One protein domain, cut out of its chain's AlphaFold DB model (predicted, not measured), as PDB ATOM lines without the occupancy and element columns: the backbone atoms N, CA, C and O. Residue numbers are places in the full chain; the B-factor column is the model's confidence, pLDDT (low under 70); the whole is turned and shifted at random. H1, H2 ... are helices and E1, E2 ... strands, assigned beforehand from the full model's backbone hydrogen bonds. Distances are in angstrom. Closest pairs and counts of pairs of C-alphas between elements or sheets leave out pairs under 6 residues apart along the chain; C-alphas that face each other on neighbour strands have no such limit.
ATOM      1  N   GLU A   4      18.593  27.427 143.689       95.75
ATOM      2  CA  GLU A   4      18.283  27.656 145.101       95.75
ATOM      3  C   GLU A   4      19.190  26.824 146.011       95.75
ATOM      4  O   GLU A   4      19.797  27.372 146.921       95.75
ATOM      5  N   GLU A   5      19.392  25.541 145.697       96.69
ATOM      6  CA  GLU A   5      20.300  24.674 146.455       96.69
ATOM      7  C   GLU A   5      21.756  25.182 146.399       96.69
ATOM      8  O   GLU A   5      22.449  25.167 147.413       96.69
ATOM      9  N   VAL A   6      22.224  25.702 145.249       96.50
ATOM     10  CA  VAL A   6      23.545  26.363 145.162       96.50
ATOM     11  C   VAL A   6      23.594  27.612 146.045       96.50
ATOM     12  O   VAL A   6      24.563  27.808 146.777       96.50
ATOM     13  N   ALA A   7      22.570  28.464 145.982       96.12
ATOM     14  CA  ALA A   7      22.518  29.698 146.760       96.12
ATOM     15  C   ALA A   7      22.499  29.414 148.273       96.12
ATOM     16  O   ALA A   7      23.160  30.099 149.058       96.12
ATOM     17  N   GLU A   8      21.761  28.387 148.693       96.38
ATOM     18  CA  GLU A   8      21.736  27.918 150.075       96.38
ATOM     19  C   GLU A   8      23.077  27.330 150.508       96.38
ATOM     20  O   GLU A   8      23.524  27.639 151.616       96.38
ATOM     21  N   HIS A   9      23.736  26.555 149.641       97.06
ATOM     22  CA  HIS A   9      25.070  26.005 149.886       97.06
ATOM     23  C   HIS A   9      26.094  27.113 150.141       97.06
ATOM     24  O   HIS A   9      26.706  27.143 151.208       97.06
ATOM     25  N   ILE A  10      26.198  28.081 149.223       96.31
ATOM     26  CA  ILE A  10      27.080  29.255 149.348       96.31
ATOM     27  C   ILE A  10      26.819  29.974 150.677       96.31
ATOM     28  O   ILE A  10      27.722  30.166 151.490       96.31
ATOM     29  N   ARG A  11      25.549  30.291 150.967       95.62
ATOM     30  CA  ARG A  11      25.161  30.975 152.209       95.62
ATOM     31  C   ARG A  11      25.440  30.138 153.461       95.62
ATOM     32  O   ARG A  11      25.608  30.693 154.549       95.62
ATOM     33  N   SER A  12      25.386  28.812 153.369       95.94
ATOM     34  CA  SER A  12      25.687  27.911 154.483       95.94
ATOM     35  C   SER A  12      27.179  27.940 154.803       95.94
ATOM     36  O   SER A  12      27.539  28.246 155.941       95.94
ATOM     37  N   VAL A  13      28.022  27.724 153.790       96.50
ATOM     38  CA  VAL A  13      29.487  27.761 153.891       96.50
ATOM     39  C   VAL A  13      29.956  29.093 154.466       96.50
ATOM     40  O   VAL A  13      30.605  29.112 155.511       96.50
ATOM     41  N   ASP A  14      29.524  30.209 153.880       95.19
ATOM     42  CA  ASP A  14      29.913  31.543 154.344       95.19
ATOM     43  C   ASP A  14      29.537  31.775 155.817       95.19
ATOM     44  O   ASP A  14      30.301  32.347 156.594       95.19
ATOM     45  N   ARG A  15      28.358  31.302 156.248       94.62
ATOM     46  CA  ARG A  15      27.911  31.430 157.646       94.62
ATOM     47  C   ARG A  15      28.692  30.540 158.606       94.62
ATOM     48  O   ARG A  15      28.762  30.878 159.788       94.62
ATOM     49  N   LEU A  16      29.200  29.394 158.158       95.38
ATOM     50  CA  LEU A  16      30.063  28.542 158.973       95.38
ATOM     51  C   LEU A  16      31.424  29.214 159.170       95.38
ATOM     52  O   LEU A  16      31.850  29.365 160.316       95.38
ATOM     53  N   ILE A  17      32.018  29.723 158.089       93.75
ATOM     54  CA  ILE A  17      33.302  30.438 158.118       93.75
ATOM     55  C   ILE A  17      33.200  31.694 158.986       93.75
ATOM     56  O   ILE A  17      34.024  31.894 159.875       93.75
ATOM     57  N   LEU A  18      32.136  32.488 158.827       92.44
ATOM     58  CA  LEU A  18      31.892  33.680 159.650       92.44
ATOM     59  C   LEU A  18      31.825  33.363 161.153       92.44
ATOM     60  O   LEU A  18      32.181  34.189 161.989       92.44
ATOM     61  N   LYS A  19      31.359  32.163 161.514       94.88
ATOM     62  CA  LYS A  19      31.289  31.693 162.907       94.88
ATOM     63  C   LYS A  19      32.601  31.075 163.400       94.88
ATOM     64  O   LYS A  19      32.610  30.531 164.503       94.88
ATOM     65  N   GLY A  20      33.668  31.115 162.602       92.50
ATOM     66  CA  GLY A  20      34.949  30.483 162.907       92.50
ATOM     67  C   GLY A  20      34.869  28.958 162.958       92.50
ATOM     68  O   GLY A  20      35.607  28.338 163.717       92.50
ATOM     69  N   LYS A  21      33.927  28.352 162.225       94.12
ATOM     70  CA  LYS A  21      33.811  26.896 162.133       94.12
ATOM     71  C   LYS A  21      34.602  26.380 160.943       94.12
ATOM     72  O   LYS A  21      34.533  26.964 159.863       94.12
ATOM     73  N   ASP A  22      35.249  25.239 161.138       92.94
ATOM     74  CA  ASP A  22      35.878  24.507 160.048       92.94
ATOM     75  C   ASP A  22      34.820  24.032 159.050       92.94
ATOM     76  O   ASP A  22      33.770  23.497 159.426       92.94
ATOM     77  N   VAL A  23      35.116  24.239 157.770       94.56
ATOM     78  CA  VAL A  23      34.307  23.772 156.646       94.56
ATOM     79  C   VAL A  23      35.117  22.721 155.886       94.56
ATOM     80  O   VAL A  23      36.281  22.983 155.565       94.56
ATOM     81  N   PRO A  24      34.548  21.536 155.603       95.38
ATOM     82  CA  PRO A  24      35.200  20.525 154.778       95.38
ATOM     83  C   PRO A  24      35.659  21.083 153.426       95.38
ATOM     84  O   PRO A  24      34.955  21.869 152.796       95.38
ATOM     85  N   ALA A  25      36.821  20.642 152.941       92.75
ATOM     86  CA  ALA A  25      37.376  21.122 151.671       92.75
ATOM     87  C   ALA A  25      36.443  20.864 150.471       92.75
ATOM     88  O   ALA A  25      36.400  21.659 149.537       92.75
ATOM     89  N   GLU A  26      35.673  19.776 150.513       93.81
ATOM     90  CA  GLU A  26      34.652  19.445 149.512       93.81
ATOM     91  C   GLU A  26      33.478  20.430 149.484       93.81
ATOM     92  O   GLU A  26      32.931  20.670 148.416       93.81
ATOM     93  N   ASP A  27      33.133  21.057 150.612       95.50
ATOM     94  CA  ASP A  27      32.054  22.047 150.678       95.50
ATOM     95  C   ASP A  27      32.511  23.427 150.181       95.50
ATOM     96  O   ASP A  27      31.695  24.239 149.744       95.50
ATOM     97  N   LEU A  28      33.822  23.690 150.193       96.12
ATOM     98  CA  LEU A  28      34.407  24.911 149.633       96.12
ATOM     99  C   LEU A  28      34.392  24.919 148.098       96.12
ATOM    100  O   LEU A  28      34.697  25.950 147.498       96.12
ATOM    101  N   VAL A  29      34.036  23.802 147.455       95.94
ATOM    102  CA  VAL A  29      33.949  23.692 145.999       95.94
ATOM    103  C   VAL A  29      32.588  23.150 145.593       95.94
ATOM    104  O   VAL A  29      32.184  22.064 145.986       95.94
ATOM    105  N   VAL A  30      31.881  23.868 144.727       96.44
ATOM    106  CA  VAL A  30      30.549  23.473 144.273       96.44
ATOM    107  C   VAL A  30      30.465  23.439 142.751       96.44
ATOM    108  O   VAL A  30      30.768  24.412 142.060       96.44
ATOM    109  N   ASN A  31      30.062  22.294 142.193       95.31
ATOM    110  CA  ASN A  31      29.882  22.137 140.750       95.31
ATOM    111  C   ASN A  31      28.532  22.718 140.314       95.31
ATOM    112  O   ASN A  31      27.475  22.296 140.785       95.31
ATOM    113  N   ILE A  32      28.577  23.656 139.370       95.44
ATOM    114  CA  ILE A  32      27.397  24.355 138.849       95.44
ATOM    115  C   ILE A  32      27.175  24.114 137.349       95.44
ATOM    116  O   ILE A  32      26.342  24.780 136.733       95.44
ATOM    117  N   SER A  33      27.876  23.144 136.755       94.31
ATOM    118  CA  SER A  33      27.805  22.839 135.314       94.31
ATOM    119  C   SER A  33      26.370  22.546 134.864       94.31
ATOM    120  O   SER A  33      25.910  23.050 133.844       94.31
ATOM    121  N   ALA A  34      25.607  21.821 135.689       93.81
ATOM    122  CA  ALA A  34      24.202  21.522 135.412       93.81
ATOM    123  C   ALA A  34      23.323  22.784 135.294       93.81
ATOM    124  O   ALA A  34      22.336  22.777 134.557       93.81
ATOM    125  N   LEU A  35      23.661  23.869 136.004       94.88
ATOM    126  CA  LEU A  35      22.951  25.145 135.891       94.88
ATOM    127  C   LEU A  35      23.361  25.895 134.626       94.88
ATOM    128  O   LEU A  35      22.490  26.411 133.926       94.88
ATOM    129  N   TYR A  36      24.652  25.878 134.289       93.69
ATOM    130  CA  TYR A  36      25.152  26.402 133.018       93.69
ATOM    131  C   TYR A  36      24.454  25.751 131.822       93.69
ATOM    132  O   TYR A  36      24.005  26.450 130.911       93.69
ATOM    133  N   ASP A  37      24.281  24.430 131.855       91.56
ATOM    134  CA  ASP A  37      23.593  23.691 130.800       91.56
ATOM    135  C   ASP A  37      22.091  23.963 130.767       91.56
ATOM    136  O   ASP A  37      21.511  24.091 129.683       91.56
ATOM    137  N   ARG A  38      21.454  24.055 131.940       92.94
ATOM    138  CA  ARG A  38      20.013  24.297 132.073       92.94
ATOM    139  C   ARG A  38      19.625  25.695 131.605       92.94
ATOM    140  O   ARG A  38      18.669  25.831 130.848       92.94
ATOM    141  N   TYR A  39      20.359  26.712 132.047       92.50
ATOM    142  CA  TYR A  39      20.047  28.117 131.784       92.50
ATOM    143  C   TYR A  39      20.830  28.717 130.615       92.50
ATOM    144  O   TYR A  39      20.615  29.876 130.267       92.50
ATOM    145  N   LYS A  40      21.719  27.940 129.985       90.44
ATOM    146  CA  LYS A  40      22.525  28.347 128.824       90.44
ATOM    147  C   LYS A  40      23.401  29.579 129.085       90.44
ATOM    148  O   LYS A  40      23.664  30.346 128.165       90.44
ATOM    149  N   TRP A  41      23.919  29.734 130.305       90.38
ATOM    150  CA  TRP A  41      24.704  30.906 130.730       90.38
ATOM    151  C   TRP A  41      26.036  31.118 129.999       90.38
ATOM    152  O   TRP A  41      26.639  32.176 130.138       90.38
ATOM    153  N   GLY A  42      26.504  30.155 129.204       74.12
ATOM    154  CA  GLY A  42      27.794  30.288 128.525       74.12
ATOM    155  C   GLY A  42      27.989  29.457 127.270       74.12
ATOM    156  O   GLY A  42      29.124  29.273 126.846       74.12
ATOM    157  N   GLY A  43      26.923  28.878 126.706       75.69
ATOM    158  CA  GLY A  43      27.029  28.052 125.492       75.69
ATOM    159  C   GLY A  43      28.054  26.902 125.570       75.69
ATOM    160  O   GLY A  43      28.514  26.440 124.531       75.69
ATOM    161  N   GLY A  44      28.432  26.462 126.778       72.94
ATOM    162  CA  GLY A  44      29.442  25.423 127.021       72.94
ATOM    163  C   GLY A  44      30.895  25.904 127.170       72.94
ATOM    164  O   GLY A  44      31.782  25.055 127.246       72.94
ATOM    165  N   GLY A  45      31.156  27.218 127.211       84.62
ATOM    166  CA  GLY A  45      32.497  27.808 127.350       84.62
ATOM    167  C   GLY A  45      32.763  28.529 128.686       84.62
ATOM    168  O   GLY A  45      31.901  28.541 129.571       84.62
ATOM    169  N   PRO A  46      33.947  29.158 128.844       88.75
ATOM    170  CA  PRO A  46      34.350  29.908 130.040       88.75
ATOM    171  C   PRO A  46      33.663  31.283 130.113       88.75
ATOM    172  O   PRO A  46      34.308  32.328 130.073       88.75
ATOM    173  N   THR A  47      32.332  31.301 130.168       91.31
ATOM    174  CA  THR A  47      31.548  32.540 130.181       91.31
ATOM    175  C   THR A  47      31.212  32.964 131.610       91.31
ATOM    176  O   THR A  47      30.690  32.143 132.369       91.31
ATOM    177  N   PRO A  48      31.466  34.229 131.988       92.62
ATOM    178  CA  PRO A  48      31.010  34.780 133.260       92.62
ATOM    179  C   PRO A  48      29.491  34.709 133.417       92.62
ATOM    180  O   PRO A  48      28.754  34.697 132.433       92.62
ATOM    181  N   LEU A  49      29.019  34.705 134.659       94.38
ATOM    182  CA  LEU A  49      27.601  34.819 134.962       94.38
ATOM    183  C   LEU A  49      27.079  36.191 134.523       94.38
ATOM    184  O   LEU A  49      27.727  37.217 134.738       94.38
ATOM    185  N   SER A  50      25.882  36.204 133.942       93.06
ATOM    186  CA  SER A  50      25.104  37.427 133.748       93.06
ATOM    187  C   SER A  50      24.574  37.950 135.085       93.06
ATOM    188  O   SER A  50      24.453  37.196 136.048       93.06
ATOM    189  N   GLU A  51      24.152  39.214 135.132       92.19
ATOM    190  CA  GLU A  51      23.509  39.804 136.320       92.19
ATOM    191  C   GLU A  51      22.299  38.991 136.802       92.19
ATOM    192  O   GLU A  51      22.127  38.750 137.995       92.19
ATOM    193  N   SER A  52      21.495  38.477 135.866       91.69
ATOM    194  CA  SER A  52      20.365  37.601 136.188       91.69
ATOM    195  C   SER A  52      20.795  36.293 136.858       91.69
ATOM    196  O   SER A  52      20.112  35.812 137.760       91.69
ATOM    197  N   ALA A  53      21.923  35.716 136.441       94.31
ATOM    198  CA  ALA A  53      22.463  34.495 137.021       94.31
ATOM    199  C   ALA A  53      23.102  34.753 138.393       94.31
ATOM    200  O   ALA A  53      22.913  33.955 139.307       94.31
ATOM    201  N   ILE A  54      23.788  35.892 138.556       95.31
ATOM    202  CA  ILE A  54      24.319  36.368 139.843       95.31
ATOM    203  C   ILE A  54      23.184  36.443 140.874       95.31
ATOM    204  O   ILE A  54      23.265  35.796 141.919       95.31
ATOM    205  N   GLY A  55      22.086  37.129 140.534       93.19
ATOM    206  CA  GLY A  55      20.922  37.239 141.414       93.19
ATOM    207  C   GLY A  55      20.270  35.889 141.728       93.19
ATOM    208  O   GLY A  55      19.899  35.636 142.873       93.19
ATOM    209  N   LEU A  56      20.183  34.983 140.745       93.94
ATOM    210  CA  LEU A  56      19.602  33.651 140.946       93.94
ATOM    211  C   LEU A  56      20.408  32.791 141.934       93.94
ATOM    212  O   LEU A  56      19.830  31.980 142.652       93.94
ATOM    213  N   LEU A  57      21.729  32.967 141.973       94.81
ATOM    214  CA  LEU A  57      22.626  32.228 142.865       94.81
ATOM    215  C   LEU A  57      22.835  32.914 144.221       94.81
ATOM    216  O   LEU A  57      23.634  32.441 145.025       94.81
ATOM    217  N   GLY A  58      22.123  34.013 144.497       90.81
ATOM    218  CA  GLY A  58      22.251  34.744 145.758       90.81
ATOM    219  C   GLY A  58      23.617  35.409 145.943       90.81
ATOM    220  O   GLY A  58      24.059  35.597 147.078       90.81
ATOM    221  N   LEU A  59      24.285  35.735 144.838       95.00
ATOM    222  CA  LEU A  59      25.503  36.538 144.802       95.00
ATOM    223  C   LEU A  59      25.116  38.016 144.624       95.00
ATOM    224  O   LEU A  59      24.061  38.320 144.069       95.00
ATOM    225  N   GLU A  60      25.955  38.934 145.095       93.38
ATOM    226  CA  GLU A  60      25.706  40.378 144.974       93.38
ATOM    227  C   GLU A  60      26.272  40.940 143.675       93.38
ATOM    228  O   GLU A  60      25.578  41.617 142.922       93.38
ATOM    229  N   GLU A  61      27.544  40.656 143.403       92.38
ATOM    230  CA  GLU A  61      28.265  41.278 142.299       92.38
ATOM    231  C   GLU A  61      29.400  40.393 141.795       92.38
ATOM    232  O   GLU A  61      29.931  39.541 142.513       92.38
ATOM    233  N   ARG A  62      29.814  40.635 140.550       93.31
ATOM    234  CA  ARG A  62      31.126  40.213 140.063       93.31
ATOM    235  C   ARG A  62      32.140  41.267 140.495       93.31
ATOM    236  O   ARG A  62      31.990  42.431 140.136       93.31
ATOM    237  N   THR A  63      33.166  40.865 141.235       87.38
ATOM    238  CA  THR A  63      34.177  41.810 141.719       87.38
ATOM    239  C   THR A  63      34.954  42.429 140.560       87.38
ATOM    240  O   THR A  63      35.257  41.773 139.559       87.38
ATOM    241  N   THR A  64      35.309  43.696 140.731       85.75
ATOM    242  CA  THR A  64      36.248  44.433 139.880       85.75
ATOM    243  C   THR A  64      37.559  44.731 140.612       85.75
ATOM    244  O   THR A  64      38.412  45.433 140.072       85.75
ATOM    245  N   ASP A  65      37.746  44.186 141.825       82.38
ATOM    246  CA  ASP A  65      38.980  44.350 142.593       82.38
ATOM    247  C   ASP A  65      40.161  43.740 141.826       82.38
ATOM    248  O   ASP A  65      40.287  42.518 141.680       82.38
ATOM    249  N   GLY A  66      41.039  44.617 141.337       78.25
ATOM    250  CA  GLY A  66      42.203  44.246 140.540       78.25
ATOM    251  C   GLY A  66      43.154  43.291 141.261       78.25
ATOM    252  O   GLY A  66      43.842  42.520 140.601       78.25
ATOM    253  N   ARG A  67      43.168  43.270 142.601       81.81
ATOM    254  CA  ARG A  67      44.010  42.347 143.378       81.81
ATOM    255  C   ARG A  67      43.542  40.907 143.215       81.81
ATOM    256  O   ARG A  67      44.365  40.032 142.963       81.81
ATOM    257  N   TRP A  68      42.231  40.666 143.279       81.31
ATOM    258  CA  TRP A  68      41.665  39.342 143.013       81.31
ATOM    259  C   TRP A  68      41.840  38.928 141.560       81.31
ATOM    260  O   TRP A  68      42.245  37.798 141.291       81.31
ATOM    261  N   MET A  69      41.568  39.849 140.634       79.25
ATOM    262  CA  MET A  69      41.724  39.585 139.206       79.25
ATOM    263  C   MET A  69      43.165  39.173 138.885       79.25
ATOM    264  O   MET A  69      43.365  38.118 138.295       79.25
ATOM    265  N   ASN A  70      44.155  39.930 139.370       80.44
ATOM    266  CA  ASN A  70      45.577  39.631 139.181       80.44
ATOM    267  C   ASN A  70      46.009  38.347 139.892       80.44
ATOM    268  O   ASN A  70      46.819  37.597 139.353       80.44
ATOM    269  N   HIS A  71      45.482  38.078 141.093       80.06
ATOM    270  CA  HIS A  71      45.826  36.861 141.822       80.06
ATOM    271  C   HIS A  71      45.494  35.614 141.007       80.06
ATOM    272  O   HIS A  71      46.309  34.699 140.960       80.06
ATOM    273  N   PHE A  72      44.333  35.586 140.348       79.12
ATOM    274  CA  PHE A  72      43.857  34.406 139.627       79.12
ATOM    275  C   PHE A  72      44.173  34.392 138.131       79.12
ATOM    276  O   PHE A  72      44.010  33.344 137.505       79.12
ATOM    277  N   ASP A  73      44.671  35.496 137.568       72.62
ATOM    278  CA  ASP A  73      45.014  35.617 136.141       72.62
ATOM    279  C   ASP A  73      46.037  34.555 135.682       72.62
ATOM    280  O   ASP A  73      45.997  34.075 134.554       72.62
ATOM    281  N   GLY A  74      46.909  34.097 136.592       63.59
ATOM    282  CA  GLY A  74      47.920  33.066 136.323       63.59
ATOM    283  C   GLY A  74      47.522  31.619 136.653       63.59
ATOM    284  O   GLY A  74      48.285  30.704 136.348       63.59
ATOM    285  N   HIS A  75      46.365  31.371 137.279       60.16
ATOM    286  CA  HIS A  75      46.052  30.064 137.886       60.16
ATOM    287  C   HIS A  75      45.221  29.104 137.024       60.16
ATOM    288  O   HIS A  75      44.766  28.077 137.526       60.16
ATOM    289  N   GLY A  76      45.074  29.373 135.727       58.72
ATOM    290  CA  GLY A  76      44.307  28.523 134.818       58.72
ATOM    291  C   GLY A  76      42.793  28.665 135.008       58.72
ATOM    292  O   GLY A  76      42.259  28.645 136.117       58.72
ATOM    293  N   SER A  77      42.108  28.816 133.878       74.12
ATOM    294  CA  SER A  77      40.654  28.833 133.702       74.12
ATOM    295  C   SER A  77      39.798  29.617 134.704       74.12
ATOM    296  O   SER A  77      38.683  29.203 135.037       74.12
ATOM    297  N   HIS A  78      40.293  30.757 135.169       86.12
ATOM    298  CA  HIS A  78      39.481  31.756 135.852       86.12
ATOM    299  C   HIS A  78      38.450  32.344 134.877       86.12
ATOM    300  O   HIS A  78      38.788  32.754 133.768       86.12
ATOM    301  N   VAL A  79      37.187  32.388 135.301       89.38
ATOM    302  CA  VAL A  79      36.093  32.992 134.529       89.38
ATOM    303  C   VAL A  79      35.607  34.290 135.179       89.38
ATOM    304  O   VAL A  79      35.389  35.299 134.506       89.38
ATOM    305  N   GLY A  80      35.431  34.291 136.498       91.88
ATOM    306  CA  GLY A  80      35.099  35.490 137.263       91.88
ATOM    307  C   GLY A  80      35.135  35.230 138.760       91.88
ATOM    308  O   GLY A  80      35.001  34.088 139.184       91.88
ATOM    309  N   VAL A  81      35.265  36.284 139.558       92.94
ATOM    310  CA  VAL A  81      35.144  36.219 141.018       92.94
ATOM    311  C   VAL A  81      33.896  36.987 141.433       92.94
ATOM    312  O   VAL A  81      33.637  38.077 140.920       92.94
ATOM    313  N   TYR A  82      33.111  36.417 142.338       94.44
ATOM    314  CA  TYR A  82      31.812  36.948 142.737       94.44
ATOM    315  C   TYR A  82      31.729  37.062 144.242       94.44
ATOM    316  O   TYR A  82      32.253  36.215 144.961       94.44
ATOM    317  N   ARG A  83      31.071  38.113 144.713       93.25
ATOM    318  CA  ARG A  83      30.859  38.353 146.132       93.25
ATOM    319  C   ARG A  83      29.507  37.794 146.550       93.25
ATOM    320  O   ARG A  83      28.503  38.031 145.879       93.25
ATOM    321  N   SER A  84      29.475  37.064 147.653       92.88
ATOM    322  CA  SER A  84      28.238  36.654 148.302       92.88
ATOM    323  C   SER A  84      27.673  37.773 149.177       92.88
ATOM    324  O   SER A  84      28.395  38.672 149.606       92.88
ATOM    325  N   VAL A  85      26.394  37.661 149.536       88.81
ATOM    326  CA  VAL A  85      25.711  38.595 150.457       88.81
ATOM    327  C   VAL A  85      26.373  38.662 151.843       88.81
ATOM    328  O   VAL A  85      26.237  39.647 152.562       88.81
ATOM    329  N   VAL A  86      27.102  37.618 152.248       90.06
ATOM    330  CA  VAL A  86      27.821  37.590 153.535       90.06
ATOM    331  C   VAL A  86      29.197  38.271 153.425       90.06
ATOM    332  O   VAL A  86      29.831  38.559 154.436       90.06
ATOM    333  N   GLY A  87      29.643  38.597 152.210       88.31
ATOM    334  CA  GLY A  87      30.877  39.336 151.949       88.31
ATOM    335  C   GLY A  87      32.095  38.474 151.616       88.31
ATOM    336  O   GLY A  87      33.203  39.010 151.568       88.31
ATOM    337  N   TYR A  88      31.896  37.179 151.365       92.06
ATOM    338  CA  TYR A  88      32.943  36.256 150.930       92.06
ATOM    339  C   TYR A  88      32.991  36.162 149.408       92.06
ATOM    340  O   TYR A  88      32.000  36.407 148.719       92.06
ATOM    341  N   TYR A  89      34.158  35.823 148.875       92.88
ATOM    342  CA  TYR A  89      34.388  35.698 147.447       92.88
ATOM    343  C   TYR A  89      34.409  34.242 147.004       92.88
ATOM    344  O   TYR A  89      35.025  33.377 147.627       92.88
ATOM    345  N   TRP A  90      33.773  34.015 145.860       94.62
ATOM    346  CA  TRP A  90      33.695  32.740 145.173       94.62
ATOM    347  C   TRP A  90      34.248  32.892 143.755       94.62
ATOM    348  O   TRP A  90      33.778  33.710 142.961       94.62
ATOM    349  N   LEU A  91      35.271  32.106 143.440       93.69
ATOM    350  CA  LEU A  91      35.914  32.043 142.137       93.69
ATOM    351  C   LEU A  91      35.172  31.046 141.250       93.69
ATOM    352  O   LEU A  91      35.103  29.858 141.549       93.69
ATOM    353  N   LEU A  92      34.657  31.521 140.123       94.69
ATOM    354  CA  LEU A  92      34.166  30.675 139.048       94.69
ATOM    355  C   LEU A  92      35.330  30.201 138.183       94.69
ATOM    356  O   LEU A  92      36.056  31.013 137.592       94.69
ATOM    357  N   ARG A  93      35.436  28.884 138.040       93.31
ATOM    358  CA  ARG A  93      36.416  28.207 137.190       93.31
ATOM    359  C   ARG A  93      35.737  27.412 136.088       93.31
ATOM    360  O   ARG A  93      34.600  26.972 136.248       93.31
ATOM    361  N   TYR A  94      36.460  27.211 134.990       92.12
ATOM    362  CA  TYR A  94      36.027  26.375 133.873       92.12
ATOM    363  C   TYR A  94      37.090  25.350 133.470       92.12
ATOM    364  O   TYR A  94      38.109  25.683 132.882       92.12
ATOM    365  N   ASP A  95      36.864  24.071 133.707       91.19
ATOM    366  CA  ASP A  95      37.762  23.049 133.172       91.19
ATOM    367  C   ASP A  95      37.385  22.746 131.714       91.19
ATOM    368  O   ASP A  95      36.296  22.248 131.439       91.19
ATOM    369  N   ALA A  96      38.277  23.046 130.766       88.88
ATOM    370  CA  ALA A  96      38.042  22.812 129.340       88.88
ATOM    371  C   ALA A  96      38.078  21.323 128.949       88.88
ATOM    372  O   ALA A  96      37.483  20.939 127.940       88.88
ATOM    373  N   THR A  97      38.754  20.484 129.737       89.94
ATOM    374  CA  THR A  97      38.876  19.038 129.507       89.94
ATOM    375  C   THR A  97      37.559  18.346 129.816       89.94
ATOM    376  O   THR A  97      37.056  17.559 129.015       89.94
ATOM    377  N   THR A  98      36.978  18.667 130.969       90.62
ATOM    378  CA  THR A  98      35.704  18.097 131.431       90.62
ATOM    379  C   THR A  98      34.499  18.951 131.038       90.62
ATOM    380  O   THR A  98      33.362  18.516 131.214       90.62
ATOM    381  N   LYS A  99      34.736  20.152 130.493       89.81
ATOM    382  CA  LYS A  99      33.731  21.187 130.207       89.81
ATOM    383  C   LYS A  99      32.883  21.532 131.433       89.81
ATOM    384  O   LYS A  99      31.679  21.738 131.309       89.81
ATOM    385  N   SER A 100      33.501  21.572 132.613       92.12
ATOM    386  CA  SER A 100      32.795  21.778 133.878       92.12
ATOM    387  C   SER A 100      33.011  23.166 134.465       92.12
ATOM    388  O   SER A 100      34.134  23.669 134.466       92.12
ATOM    389  N   HIS A 101      31.957  23.728 135.051       94.25
ATOM    390  CA  HIS A 101      31.985  24.967 135.821       94.25
ATOM    391  C   HIS A 101      31.903  24.668 137.313       94.25
ATOM    392  O   HIS A 101      30.986  23.976 137.773       94.25
ATOM    393  N   THR A 102      32.834  25.228 138.077       94.81
ATOM    394  CA  THR A 102      32.875  25.091 139.535       94.81
ATOM    395  C   THR A 102      33.031  26.446 140.191       94.81
ATOM    396  O   THR A 102      33.756  27.308 139.696       94.81
ATOM    397  N   PHE A 103      32.377  26.607 141.328       95.31
ATOM    398  CA  PHE A 103      32.638  27.685 142.260       95.31
ATOM    399  C   PHE A 103      33.565  27.198 143.360       95.31
ATOM    400  O   PHE A 103      33.330  26.139 143.926       95.31
ATOM    401  N   GLU A 104      34.596  27.974 143.656       94.38
ATOM    402  CA  GLU A 104      35.564  27.723 144.720       94.38
ATOM    403  C   GLU A 104      35.526  28.903 145.692       94.38
ATOM    404  O   GLU A 104      35.646  30.053 145.269       94.38
ATOM    405  N   HIS A 105      35.327  28.648 146.982       94.00
ATOM    406  CA  HIS A 105      35.399  29.681 148.008       94.00
ATOM    407  C   HIS A 105      36.857  30.117 148.175       94.00
ATOM    408  O   HIS A 105      37.720  29.302 148.498       94.00
ATOM    409  N   VAL A 106      37.136  31.408 147.999       90.25
ATOM    410  CA  VAL A 106      38.516  31.923 147.974       90.25
ATOM    411  C   VAL A 106      38.868  32.866 149.120       90.25
ATOM    412  O   VAL A 106      40.034  33.229 149.255       90.25
ATOM    413  N   GLY A 107      37.907  33.216 149.977       88.06
ATOM    414  CA  GLY A 107      38.143  34.038 151.169       88.06
ATOM    415  C   GLY A 107      37.315  35.320 151.206       88.06
ATOM    416  O   GLY A 107      36.529  35.608 150.306       88.06
ATOM    417  N   ALA A 108      37.475  36.096 152.270       81.62
ATOM    418  CA  ALA A 108      36.845  37.397 152.454       81.62
ATOM    419  C   ALA A 108      37.651  38.533 151.804       81.62
ATOM    420  O   ALA A 108      38.843  38.414 151.527       81.62
ATOM    421  N   ALA A 109      37.020  39.700 151.643       68.19
ATOM    422  CA  ALA A 109      37.730  40.936 151.285       68.19
ATOM    423  C   ALA A 109      38.827  41.316 152.287       68.19
ATOM    424  O   ALA A 109      39.840  41.893 151.899       68.19
ATOM    425  N   ALA A 110      38.636  40.977 153.564       68.50
ATOM    426  CA  ALA A 110      39.641  41.193 154.598       68.50
ATOM    427  C   ALA A 110      40.910  40.362 154.339       68.50
ATOM    428  O   ALA A 110      42.008  40.909 154.409       68.50
ATOM    429  N   ASP A 111      40.761  39.104 153.910       71.62
ATOM    430  CA  ASP A 111      41.885  38.204 153.618       71.62
ATOM    431  C   ASP A 111      42.782  38.749 152.492       71.62
ATOM    432  O   ASP A 111      43.990  38.520 152.470       71.62
ATOM    433  N   VAL A 112      42.209  39.517 151.556       65.62
ATOM    434  CA  VAL A 112      42.959  40.209 150.493       65.62
ATOM    435  C   VAL A 112      43.857  41.291 151.076       65.62
ATOM    436  O   VAL A 112      45.014  41.402 150.674       65.62
ATOM    437  N   ASN A 113      43.339  42.096 152.005       65.31
ATOM    438  CA  ASN A 113      44.118  43.159 152.637       65.31
ATOM    439  C   ASN A 113      45.270  42.574 153.461       65.31
ATOM    440  O   ASN A 113      46.374  43.109 153.415       65.31
ATOM    441  N   ASP A 114      45.041  41.451 154.140       67.31
ATOM    442  CA  ASP A 114      46.076  40.774 154.922       67.31
ATOM    443  C   ASP A 114      47.139  40.115 154.026       67.31
ATOM    444  O   ASP A 114      48.328  40.135 154.346       67.31
ATOM    445  N   LYS A 115      46.735  39.561 152.875       67.75
ATOM    446  CA  LYS A 115      47.632  38.840 151.954       67.75
ATOM    447  C   LYS A 115      48.409  39.747 150.996       67.75
ATOM    448  O   LYS A 115      49.540  39.421 150.641       67.75
ATOM    449  N   TYR A 116      47.816  40.855 150.555       67.12
ATOM    450  CA  TYR A 116      48.396  41.744 149.535       67.12
ATOM    451  C   TYR A 116      48.690  43.161 150.040       67.12
ATOM    452  O   TYR A 116      49.257  43.959 149.295       67.12
ATOM    453  N   GLY A 117      48.343  43.472 151.292       59.19
ATOM    454  CA  GLY A 117      48.476  44.799 151.884       59.19
ATOM    455  C   GLY A 117      47.318  45.740 151.536       59.19
ATOM    456  O   GLY A 117      46.519  45.510 150.621       59.19
TER     457      GLY A 117
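Overview. This is residues 4 to 117 of the 119 residues of an uncharacterized protein of Polyangiaceae bacterium (UniProt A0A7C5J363). A strongly twisted sheet of five strands makes the core, with the long helix H1 running slantwise over one face and the short helix H4 over the opposite face. H3 packs on the edge strand E2, H2 sits near the start of E5, and H5 continues from the end of E5 and only grazes the sheet. The printed part has 114 residues, with five named helices and five named strands in the order H1 E1 H2 H3 E2 H4 E3 E4 E5 H5. The sheet runs E1 E5 E4 E3 E2, all antiparallel, and the class is mixed, helices and strands. The whole is compact, with a radius of gyration of the C-alphas of 13.5 A, and rounded, spanning 37 by 30 by 25 A.

Arrangement. Start with E3, residues 78 to 84, E4, residues 88 to 95, and E5, residues 100 to 108, a meander, each strand the antiparallel neighbour of the one before. In the hairpin of E3 and E4, look for N 90 and O 82, 2.8 A apart; in that of E4 and E5, for N 91 and O 104, 2.8 A. At one edge is E1, residues 29 to 31, with N 30 and O 103 at 2.8 A; at the other is E2, residues 59 to 62, with N 60 and O 83 at 2.8 A. H1, residues 4 to 18, is on the sheet at a height of 8.3 A, slantwise at 52 degrees to E4 on the local plane; its closest C-alpha pair with E4 is Asp 14 and Tyr 88, 6.6 A. H4, residues 66 to 73, is on the opposite face at a height of 9.2 A; its closest C-alphas to E3 are Phe 72 and His 78, 6.4 A. H3, residues 51 to 56, lies over E2, with the C-alphas of Ile 54 and Glu 60 closest at 6.7 A. H2, residues 33 to 39, comes closest to E5 at the C-alphas of Ser 33 and His 101, 4.7 A. H5, residues 109 to 116, and H4 only just touch, with 3 pairs of C-alphas within 8 A, Arg 67 and Val 112 closest at 7.5 A. H1, H2, H3 and H4 have every O i to N i+4 pair within hydrogen-bond range; H5 has 3 of 4.

Along the chain. Find C-alpha 4 at (18.283, 27.656, 145.101); H1 runs 20.8 A from there. E3, E4 and E5 are 17.5, 22.6 and 24.6 A long, E5 from C-alpha 100 at (32.795, 21.778, 133.878). H5 ends at C-alpha 116, (48.396, 41.744, 149.535).

Size, cuts and confidence. The C-alphas of Arg 38 and Gly 117 are farthest apart, 40.3 A. The printed part has no cut, and the link from H2 to H3 is long, with 11 residues. The pLDDT is under 70 at residues 74 to 76, 109 to 110 and 112 to 117.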